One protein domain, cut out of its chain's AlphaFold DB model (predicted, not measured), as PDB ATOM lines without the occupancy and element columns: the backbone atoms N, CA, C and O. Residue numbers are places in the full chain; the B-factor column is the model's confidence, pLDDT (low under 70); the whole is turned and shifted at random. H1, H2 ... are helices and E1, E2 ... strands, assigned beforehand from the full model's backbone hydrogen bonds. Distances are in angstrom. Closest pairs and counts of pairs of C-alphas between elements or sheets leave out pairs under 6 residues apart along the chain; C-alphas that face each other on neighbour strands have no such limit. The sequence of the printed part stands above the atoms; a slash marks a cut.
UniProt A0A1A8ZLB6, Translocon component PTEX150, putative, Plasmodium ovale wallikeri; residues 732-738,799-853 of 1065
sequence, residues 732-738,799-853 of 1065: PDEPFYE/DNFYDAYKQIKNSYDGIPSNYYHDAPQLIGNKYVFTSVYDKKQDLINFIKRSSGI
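This is residues 732 to 738 and 799 to 853 of the 1065 residues of the protein "Translocon component PTEX150, putative" of Plasmodium ovale wallikeri (UniProt A0A1A8ZLB6). A small two-strand hairpin, E1 and E2, has the helix H2 over one of its faces, while a longer helix, H1, comes near the hairpin only with residues 810 to 813 and sticks out from it along the longest axis. A short separate piece, residues 732 to 738, lies to one side of the hairpin and leads away from it toward the cut. The printed part has 62 residues with two named helices and two named strands, in the order H1, E1, E2, H2; the sheet E1 - E2 is antiparallel and the class is mixed, helices and strands. The whole is flat, spanning 40 by 29 by 15 A, and only just compact, close to loose, with a radius of gyration of the C-alphas of 12.7 A.

Residues 732 to 738 come first and hold no named element; C-alpha 732 is at (85.191, 61.319, 61.803). After the cut, H1 takes residues 799 to 813, from C-alpha 799 at (91.592, 38.911, 81.866), and is 22.0 A long from first to last C-alpha. E1, residues 823 to 827, is 12.6 A long, and E2, residues 830 to 834, is 12.8 A long. H2, residues 841 to 850, is 13.9 A long and ends with C-alpha 850 at (104.687, 68.760, 59.426).

E1 and E2 form a hairpin and are antiparallel, with 143 degrees between their directions. The C-alphas of residues 824 and 833 face each other at 4.3 A. Across the pair, N 825 and O 832 are within hydrogen-bond range at 2.8 A, and so are N 834 and O 823 at 2.9 A. The closest C-alphas of H1 and E1 are those of Asp 813 and Gln 825, 6.5 A apart. The closest C-alphas of H1 and E2 are those of Asp 813 and Thr 834, at 7.1 A. The closest C-alphas of E1 and H2 are those of Ile 827 and Lys 848, at 6.5 A. The closest C-alphas of E2 and H2 are those of Val 832 and Ile 844, at 7.4 A. H1 and H2 are apart. In H2 every O i to N i+4 pair is within hydrogen-bond range; in H1, 9 of 11 are.

The two C-alphas farthest apart are those of Asp 799 and Gly 852, at 39.8 A. Residues 739 to 798 are not printed, and C-alphas 738 and 799 are 30.7 A apart across this cut. The link from E1 to E2 is tight, the links from H1 to E1 and from E2 to H2 are short, and no link is long. The mean pLDDT of the printed part is 88.9; residue 799 and residues 852 to 853 are under 70.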
ATOM      1  N   PRO A 732      85.704  62.651  61.522       92.69
ATOM      2  CA  PRO A 732      85.191  61.319  61.803       92.69
ATOM      3  C   PRO A 732      84.628  60.675  60.532       92.69
ATOM      4  O   PRO A 732      84.161  61.373  59.625       92.69
ATOM      5  N   ASP A 733      84.676  59.350  60.489       88.88
ATOM      6  CA  ASP A 733      84.106  58.543  59.411       88.88
ATOM      7  C   ASP A 733      82.558  58.484  59.515       88.88
ATOM      8  O   ASP A 733      81.962  58.867  60.523       88.88
ATOM      9  N   GLU A 734      81.881  58.016  58.461       88.88
ATOM     10  CA  GLU A 734      80.406  57.999  58.355       88.88
ATOM     11  C   GLU A 734      79.673  57.303  59.532       88.88
ATOM     12  O   GLU A 734      78.726  57.904  60.051       88.88
ATOM     13  N   PRO A 735      80.150  56.159  60.081       87.94
ATOM     14  CA  PRO A 735      79.530  55.501  61.238       87.94
ATOM     15  C   PRO A 735      79.503  56.322  62.538       87.94
ATOM     16  O   PRO A 735      78.819  55.947  63.486       87.94
ATOM     17  N   PHE A 736      80.205  57.459  62.617       92.12
ATOM     18  CA  PHE A 736      80.081  58.396  63.743       92.12
ATOM     19  C   PHE A 736      78.703  59.080  63.805       92.12
ATOM     20  O   PHE A 736      78.294  59.560  64.864       92.12
ATOM     21  N   TYR A 737      77.981  59.137  62.682       92.19
ATOM     22  CA  TYR A 737      76.632  59.705  62.598       92.19
ATOM     23  C   TYR A 737      75.528  58.633  62.659       92.19
ATOM     24  O   TYR A 737      74.347  58.975  62.742       92.19
ATOM     25  N   GLU A 738      75.894  57.347  62.650       92.69
ATOM     26  CA  GLU A 738      74.970  56.218  62.759       92.69
ATOM     27  C   GLU A 738      74.577  55.955  64.222       92.69
ATOM     28  O   GLU A 738      75.415  55.886  65.125       92.69
ATOM     29  N   ASP A 799      92.235  38.076  82.901       61.28
ATOM     30  CA  ASP A 799      91.592  38.911  81.866       61.28
ATOM     31  C   ASP A 799      91.831  40.417  82.098       61.28
ATOM     32  O   ASP A 799      91.970  41.200  81.150       61.28
ATOM     33  N   ASN A 800      92.004  40.822  83.365       74.56
ATOM     34  CA  ASN A 800      92.337  42.201  83.738       74.56
ATOM     35  C   ASN A 800      93.619  42.705  83.051       74.56
ATOM     36  O   ASN A 800      93.736  43.908  82.824       74.56
ATOM     37  N   PHE A 801      94.585  41.839  82.711       83.38
ATOM     38  CA  PHE A 801      95.800  42.269  82.011       83.38
ATOM     39  C   PHE A 801      95.523  42.682  80.558       83.38
ATOM     40  O   PHE A 801      96.130  43.642  80.070       83.38
ATOM     41  N   TYR A 802      94.604  41.991  79.877       86.06
ATOM     42  CA  TYR A 802      94.222  42.312  78.502       86.06
ATOM     43  C   TYR A 802      93.411  43.611  78.448       86.06
ATOM     44  O   TYR A 802      93.778  44.541  77.720       86.06
ATOM     45  N   ASP A 803      92.369  43.716  79.276       87.19
ATOM     46  CA  ASP A 803      91.506  44.898  79.313       87.19
ATOM     47  C   ASP A 803      92.238  46.140  79.836       87.19
ATOM     48  O   ASP A 803      92.069  47.230  79.280       87.19
ATOM     49  N   ALA A 804      93.148  45.995  80.809       90.62
ATOM     50  CA  ALA A 804      94.016  47.095  81.218       90.62
ATOM     51  C   ALA A 804      94.901  47.583  80.061       90.62
ATOM     52  O   ALA A 804      94.978  48.788  79.827       90.62
ATOM     53  N   TYR A 805      95.541  46.685  79.300       91.12
ATOM     54  CA  TYR A 805      96.351  47.091  78.145       91.12
ATOM     55  C   TYR A 805      95.505  47.802  77.075       91.12
ATOM     56  O   TYR A 805      95.911  48.848  76.563       91.12
ATOM     57  N   LYS A 806      94.319  47.270  76.770       91.12
ATOM     58  CA  LYS A 806      93.344  47.825  75.818       91.12
ATOM     59  C   LYS A 806      92.907  49.241  76.211       91.12
ATOM     60  O   LYS A 806      93.054  50.165  75.413       91.12
ATOM     61  N   GLN A 807      92.452  49.441  77.449       91.50
ATOM     62  CA  GLN A 807      91.976  50.744  77.932       91.50
ATOM     63  C   GLN A 807      93.120  51.757  78.120       91.50
ATOM     64  O   GLN A 807      92.986  52.914  77.720       91.50
ATOM     65  N   ILE A 808      94.288  51.333  78.623       92.44
ATOM     66  CA  ILE A 808      95.476  52.201  78.714       92.44
ATOM     67  C   ILE A 808      95.914  52.656  77.316       92.44
ATOM     68  O   ILE A 808      96.213  53.835  77.124       92.44
ATOM     69  N   LYS A 809      95.904  51.765  76.317       91.94
ATOM     70  CA  LYS A 809      96.238  52.106  74.926       91.94
ATOM     71  C   LYS A 809      95.262  53.127  74.344       91.94
ATOM     72  O   LYS A 809      95.710  54.149  73.830       91.94
ATOM     73  N   ASN A 810      93.960  52.894  74.505       92.56
ATOM     74  CA  ASN A 810      92.908  53.828  74.104       92.56
ATOM     75  C   ASN A 810      93.101  55.220  74.738       92.56
ATOM     76  O   ASN A 810      92.951  56.231  74.051       92.56
ATOM     77  N   SER A 811      93.543  55.292  76.002       93.44
ATOM     78  CA  SER A 811      93.767  56.570  76.694       93.44
ATOM     79  C   SER A 811      94.850  57.456  76.053       93.44
ATOM     80  O   SER A 811      94.731  58.681  76.101       93.44
ATOM     81  N   TYR A 812      95.866  56.879  75.390       92.00
ATOM     82  CA  TYR A 812      96.859  57.651  74.624       92.00
ATOM     83  C   TYR A 812      96.264  58.276  73.358       92.00
ATOM     84  O   TYR A 812      96.610  59.407  73.011       92.00
ATOM     85  N   ASP A 813      95.349  57.566  72.695       91.12
ATOM     86  CA  ASP A 813      94.623  58.044  71.514       91.12
ATOM     87  C   ASP A 813      93.445  58.977  71.892       91.12
ATOM     88  O   ASP A 813      92.809  59.573  71.029       91.12
ATOM     89  N   GLY A 814      93.197  59.190  73.193       90.88
ATOM     90  CA  GLY A 814      92.122  60.042  73.719       90.88
ATOM     91  C   GLY A 814      90.748  59.363  73.770       90.88
ATOM     92  O   GLY A 814      89.742  60.028  74.013       90.88
ATOM     93  N   ILE A 815      90.711  58.049  73.550       93.62
ATOM     94  CA  ILE A 815      89.513  57.211  73.511       93.62
ATOM     95  C   ILE A 815      89.185  56.744  74.947       93.62
ATOM     96  O   ILE A 815      90.054  56.159  75.599       93.62
ATOM     97  N   PRO A 816      87.965  56.984  75.471       91.19
ATOM     98  CA  PRO A 816      87.539  56.454  76.769       91.19
ATOM     99  C   PRO A 816      87.456  54.919  76.808       91.19
ATOM    100  O   PRO A 816      87.386  54.251  75.775       91.19
ATOM    101  N   SER A 817      87.384  54.350  78.011       89.38
ATOM    102  CA  SER A 817      86.969  52.956  78.207       89.38
ATOM    103  C   SER A 817      85.603  52.700  77.561       89.38
ATOM    104  O   SER A 817      84.740  53.580  77.560       89.38
ATOM    105  N   ASN A 818      85.415  51.500  77.009       88.25
ATOM    106  CA  ASN A 818      84.164  51.021  76.408       88.25
ATOM    107  C   ASN A 818      83.609  51.918  75.269       88.25
ATOM    108  O   ASN A 818      82.446  51.793  74.887       88.25
ATOM    109  N   TYR A 819      84.424  52.825  74.714       90.94
ATOM    110  CA  TYR A 819      84.045  53.729  73.628       90.94
ATOM    111  C   TYR A 819      84.616  53.235  72.295       90.94
ATOM    112  O   TYR A 819      85.829  53.229  72.089       90.94
ATOM    113  N   TYR A 820      83.734  52.826  71.380       89.94
ATOM    114  CA  TYR A 820      84.110  52.185  70.111       89.94
ATOM    115  C   TYR A 820      84.058  53.128  68.896       89.94
ATOM    116  O   TYR A 820      84.517  52.759  67.816       89.94
ATOM    117  N   HIS A 821      83.538  54.346  69.068       92.25
ATOM    118  CA  HIS A 821      83.413  55.357  68.010       92.25
ATOM    119  C   HIS A 821      84.671  56.230  67.892       92.25
ATOM    120  O   HIS A 821      85.626  56.092  68.661       92.25
ATOM    121  N   ASP A 822      84.676  57.146  66.924       93.75
ATOM    122  CA  ASP A 822      85.774  58.092  66.729       93.75
ATOM    123  C   ASP A 822      85.820  59.164  67.839       93.75
ATOM    124  O   ASP A 822      84.901  59.970  67.988       93.75
ATOM    125  N   ALA A 823      86.928  59.228  68.581       95.00
ATOM    126  CA  ALA A 823      87.223  60.267  69.566       95.00
ATOM    127  C   ALA A 823      88.190  61.335  68.993       95.00
ATOM    128  O   ALA A 823      89.105  60.991  68.241       95.00
ATOM    129  N   PRO A 824      88.038  62.631  69.331       95.06
ATOM    130  CA  PRO A 824      88.886  63.700  68.797       95.06
ATOM    131  C   PRO A 824      90.183  63.921  69.599       95.06
ATOM    132  O   PRO A 824      90.170  64.511  70.681       95.06
ATOM    133  N   GLN A 825      91.332  63.579  69.013       93.94
ATOM    134  CA  GLN A 825      92.664  63.893  69.541       93.94
ATOM    135  C   GLN A 825      93.189  65.224  68.962       93.94
ATOM    136  O   GLN A 825      93.143  65.447  67.752       93.94
ATOM    137  N   LEU A 826      93.712  66.134  69.795       93.00
ATOM    138  CA  LEU A 826      94.303  67.399  69.322       93.00
ATOM    139  C   LEU A 826      95.775  67.208  68.924       93.00
ATOM    140  O   LEU A 826      96.647  67.105  69.786       93.00
ATOM    141  N   ILE A 827      96.067  67.239  67.623       90.06
ATOM    142  CA  ILE A 827      97.433  67.204  67.090       90.06
ATOM    143  C   ILE A 827      97.837  68.599  66.602       90.06
ATOM    144  O   ILE A 827      97.465  69.068  65.522       90.06
ATOM    145  N   GLY A 828      98.619  69.287  67.437       88.69
ATOM    146  CA  GLY A 828      99.021  70.672  67.209       88.69
ATOM    147  C   GLY A 828      97.819  71.609  67.223       88.69
ATOM    148  O   GLY A 828      97.239  71.859  68.272       88.69
ATOM    149  N   ASN A 829      97.444  72.113  66.046       88.75
ATOM    150  CA  ASN A 829      96.336  73.059  65.874       88.75
ATOM    151  C   ASN A 829      95.090  72.426  65.222       88.75
ATOM    152  O   ASN A 829      94.173  73.155  64.840       88.75
ATOM    153  N   LYS A 830      95.065  71.101  65.018       90.00
ATOM    154  CA  LYS A 830      93.973  70.383  64.341       90.00
ATOM    155  C   LYS A 830      93.528  69.182  65.172       90.00
ATOM    156  O   LYS A 830      94.366  68.453  65.691       90.00
ATOM    157  N   TYR A 831      92.220  68.972  65.269       93.62
ATOM    158  CA  TYR A 831      91.679  67.717  65.781       93.62
ATOM    159  C   TYR A 831      91.757  66.639  64.696       93.62
ATOM    160  O   TYR A 831      91.508  66.932  63.526       93.62
ATOM    161  N   VAL A 832      92.101  65.421  65.105       94.81
ATOM    162  CA  VAL A 832      92.042  64.191  64.312       94.81
ATOM    163  C   VAL A 832      91.102  63.243  65.043       94.81
ATOM    164  O   VAL A 832      91.265  63.029  66.241       94.81
ATOM    165  N   PHE A 833      90.102  62.718  64.347       95.94
ATOM    166  CA  PHE A 833      89.127  61.782  64.902       95.94
ATOM    167  C   PHE A 833      89.585  60.336  64.690       95.94
ATOM    168  O   PHE A 833      89.753  59.915  63.545       95.94
ATOM    169  N   THR A 834      89.791  59.602  65.784       94.38
ATOM    170  CA  THR A 834      90.337  58.235  65.813       94.38
ATOM    171  C   THR A 834      89.493  57.300  66.663       94.38
ATOM    172  O   THR A 834      89.111  57.662  67.775       94.38
ATOM    173  N   SER A 835      89.285  56.074  66.197       92.50
ATOM    174  CA  SER A 835      88.571  55.013  66.917       92.50
ATOM    175  C   SER A 835      89.498  53.859  67.303       92.50
ATOM    176  O   SER A 835      90.666  53.784  66.912       92.50
ATOM    177  N   VAL A 836      88.956  52.906  68.068       90.69
ATOM    178  CA  VAL A 836      89.634  51.636  68.380       90.69
ATOM    179  C   VAL A 836      90.002  50.883  67.093       90.69
ATOM    180  O   VAL A 836      91.012  50.178  67.067       90.69
ATOM    181  N   TYR A 837      89.239  51.082  66.016       90.12
ATOM    182  CA  TYR A 837      89.462  50.493  64.697       90.12
ATOM    183  C   TYR A 837      90.409  51.355  63.844       90.12
ATOM    184  O   TYR A 837      91.555  50.950  63.636       90.12
ATOM    185  N   ASP A 838      89.990  52.555  63.414       90.50
ATOM    186  CA  ASP A 838      90.841  53.467  62.634       90.50
ATOM    187  C   ASP A 838      91.585  54.453  63.549       90.50
ATOM    188  O   ASP A 838      91.085  55.513  63.932       90.50
ATOM    189  N   LYS A 839      92.829  54.096  63.884       90.50
ATOM    190  CA  LYS A 839      93.714  54.919  64.721       90.50
ATOM    191  C   LYS A 839      94.413  56.050  63.961       90.50
ATOM    192  O   LYS A 839      95.168  56.789  64.586       90.50
ATOM    193  N   LYS A 840      94.262  56.151  62.629       92.38
ATOM    194  CA  LYS A 840      94.857  57.182  61.745       92.38
ATOM    195  C   LYS A 840      96.327  57.545  62.072       92.38
ATOM    196  O   LYS A 840      96.741  58.696  61.927       92.38
ATOM    197  N   GLN A 841      97.140  56.578  62.521       91.31
ATOM    198  CA  GLN A 841      98.454  56.860  63.131       91.31
ATOM    199  C   GLN A 841      99.452  57.492  62.154       91.31
ATOM    200  O   GLN A 841     100.210  58.372  62.553       91.31
ATOM    201  N   ASP A 842      99.427  57.133  60.869       90.69
ATOM    202  CA  ASP A 842     100.316  57.757  59.881       90.69
ATOM    203  C   ASP A 842      99.919  59.204  59.566       90.69
ATOM    204  O   ASP A 842     100.797  60.060  59.441       90.69
ATOM    205  N   LEU A 843      98.618  59.521  59.569       90.94
ATOM    206  CA  LEU A 843      98.134  60.904  59.531       90.94
ATOM    207  C   LEU A 843      98.593  61.675  60.776       90.94
ATOM    208  O   LEU A 843      99.087  62.794  60.662       90.94
ATOM    209  N   ILE A 844      98.486  61.076  61.965       91.31
ATOM    210  CA  ILE A 844      98.955  61.674  63.222       91.31
ATOM    211  C   ILE A 844     100.467  61.932  63.175       91.31
ATOM    212  O   ILE A 844     100.912  63.034  63.501       91.31
ATOM    213  N   ASN A 845     101.264  60.958  62.734       91.62
ATOM    214  CA  ASN A 845     102.714  61.078  62.585       91.62
ATOM    215  C   ASN A 845     103.082  62.153  61.553       91.62
ATOM    216  O   ASN A 845     103.941  62.998  61.820       91.62
ATOM    217  N   PHE A 846     102.384  62.195  60.417       90.25
ATOM    218  CA  PHE A 846     102.543  63.232  59.404       90.25
ATOM    219  C   PHE A 846     102.190  64.631  59.933       90.25
ATOM    220  O   PHE A 846     102.960  65.571  59.718       90.25
ATOM    221  N   ILE A 847     101.078  64.805  60.659       88.94
ATOM    222  CA  ILE A 847     100.698  66.112  61.221       88.94
ATOM    223  C   ILE A 847     101.687  66.521  62.321       88.94
ATOM    224  O   ILE A 847     102.168  67.654  62.296       88.94
ATOM    225  N   LYS A 848     102.086  65.621  63.236       88.94
ATOM    226  CA  LYS A 848     103.130  65.899  64.248       88.94
ATOM    227  C   LYS A 848     104.454  66.324  63.586       88.94
ATOM    228  O   LYS A 848     105.101  67.260  64.056       88.94
ATOM    229  N   ARG A 849     104.846  65.688  62.475       86.38
ATOM    230  CA  ARG A 849     106.080  66.001  61.731       86.38
ATOM    231  C   ARG A 849     105.996  67.318  60.957       86.38
ATOM    232  O   ARG A 849     106.926  68.116  61.002       86.38
ATOM    233  N   SER A 850     104.888  67.563  60.261       80.81
ATOM    234  CA  SER A 850     104.687  68.760  59.426       80.81
ATOM    235  C   SER A 850     104.387  70.030  60.232       80.81
ATOM    236  O   SER A 850     104.718  71.123  59.779       80.81
ATOM    237  N   SER A 851     103.828  69.900  61.439       73.25
ATOM    238  CA  SER A 851     103.625  71.014  62.380       73.25
ATOM    239  C   SER A 851     104.865  71.383  63.207       73.25
ATOM    240  O   SER A 851     104.823  72.372  63.937       73.25
ATOM    241  N   GLY A 852     105.965  70.625  63.098       62.69
ATOM    242  CA  GLY A 852     107.184  70.849  63.884       62.69
ATOM    243  C   GLY A 852     107.103  70.349  65.332       62.69
ATOM    244  O   GLY A 852     107.884  70.777  66.172       62.69
ATOM    245  N   ILE A 853     106.174  69.443  65.650       59.91
ATOM    246  CA  ILE A 853     106.050  68.858  66.996       59.91
ATOM    247  C   ILE A 853     107.054  67.713  67.191       59.91
ATOM    248  O   ILE A 853     107.559  67.532  68.294       59.91
TER     249      ILE A 853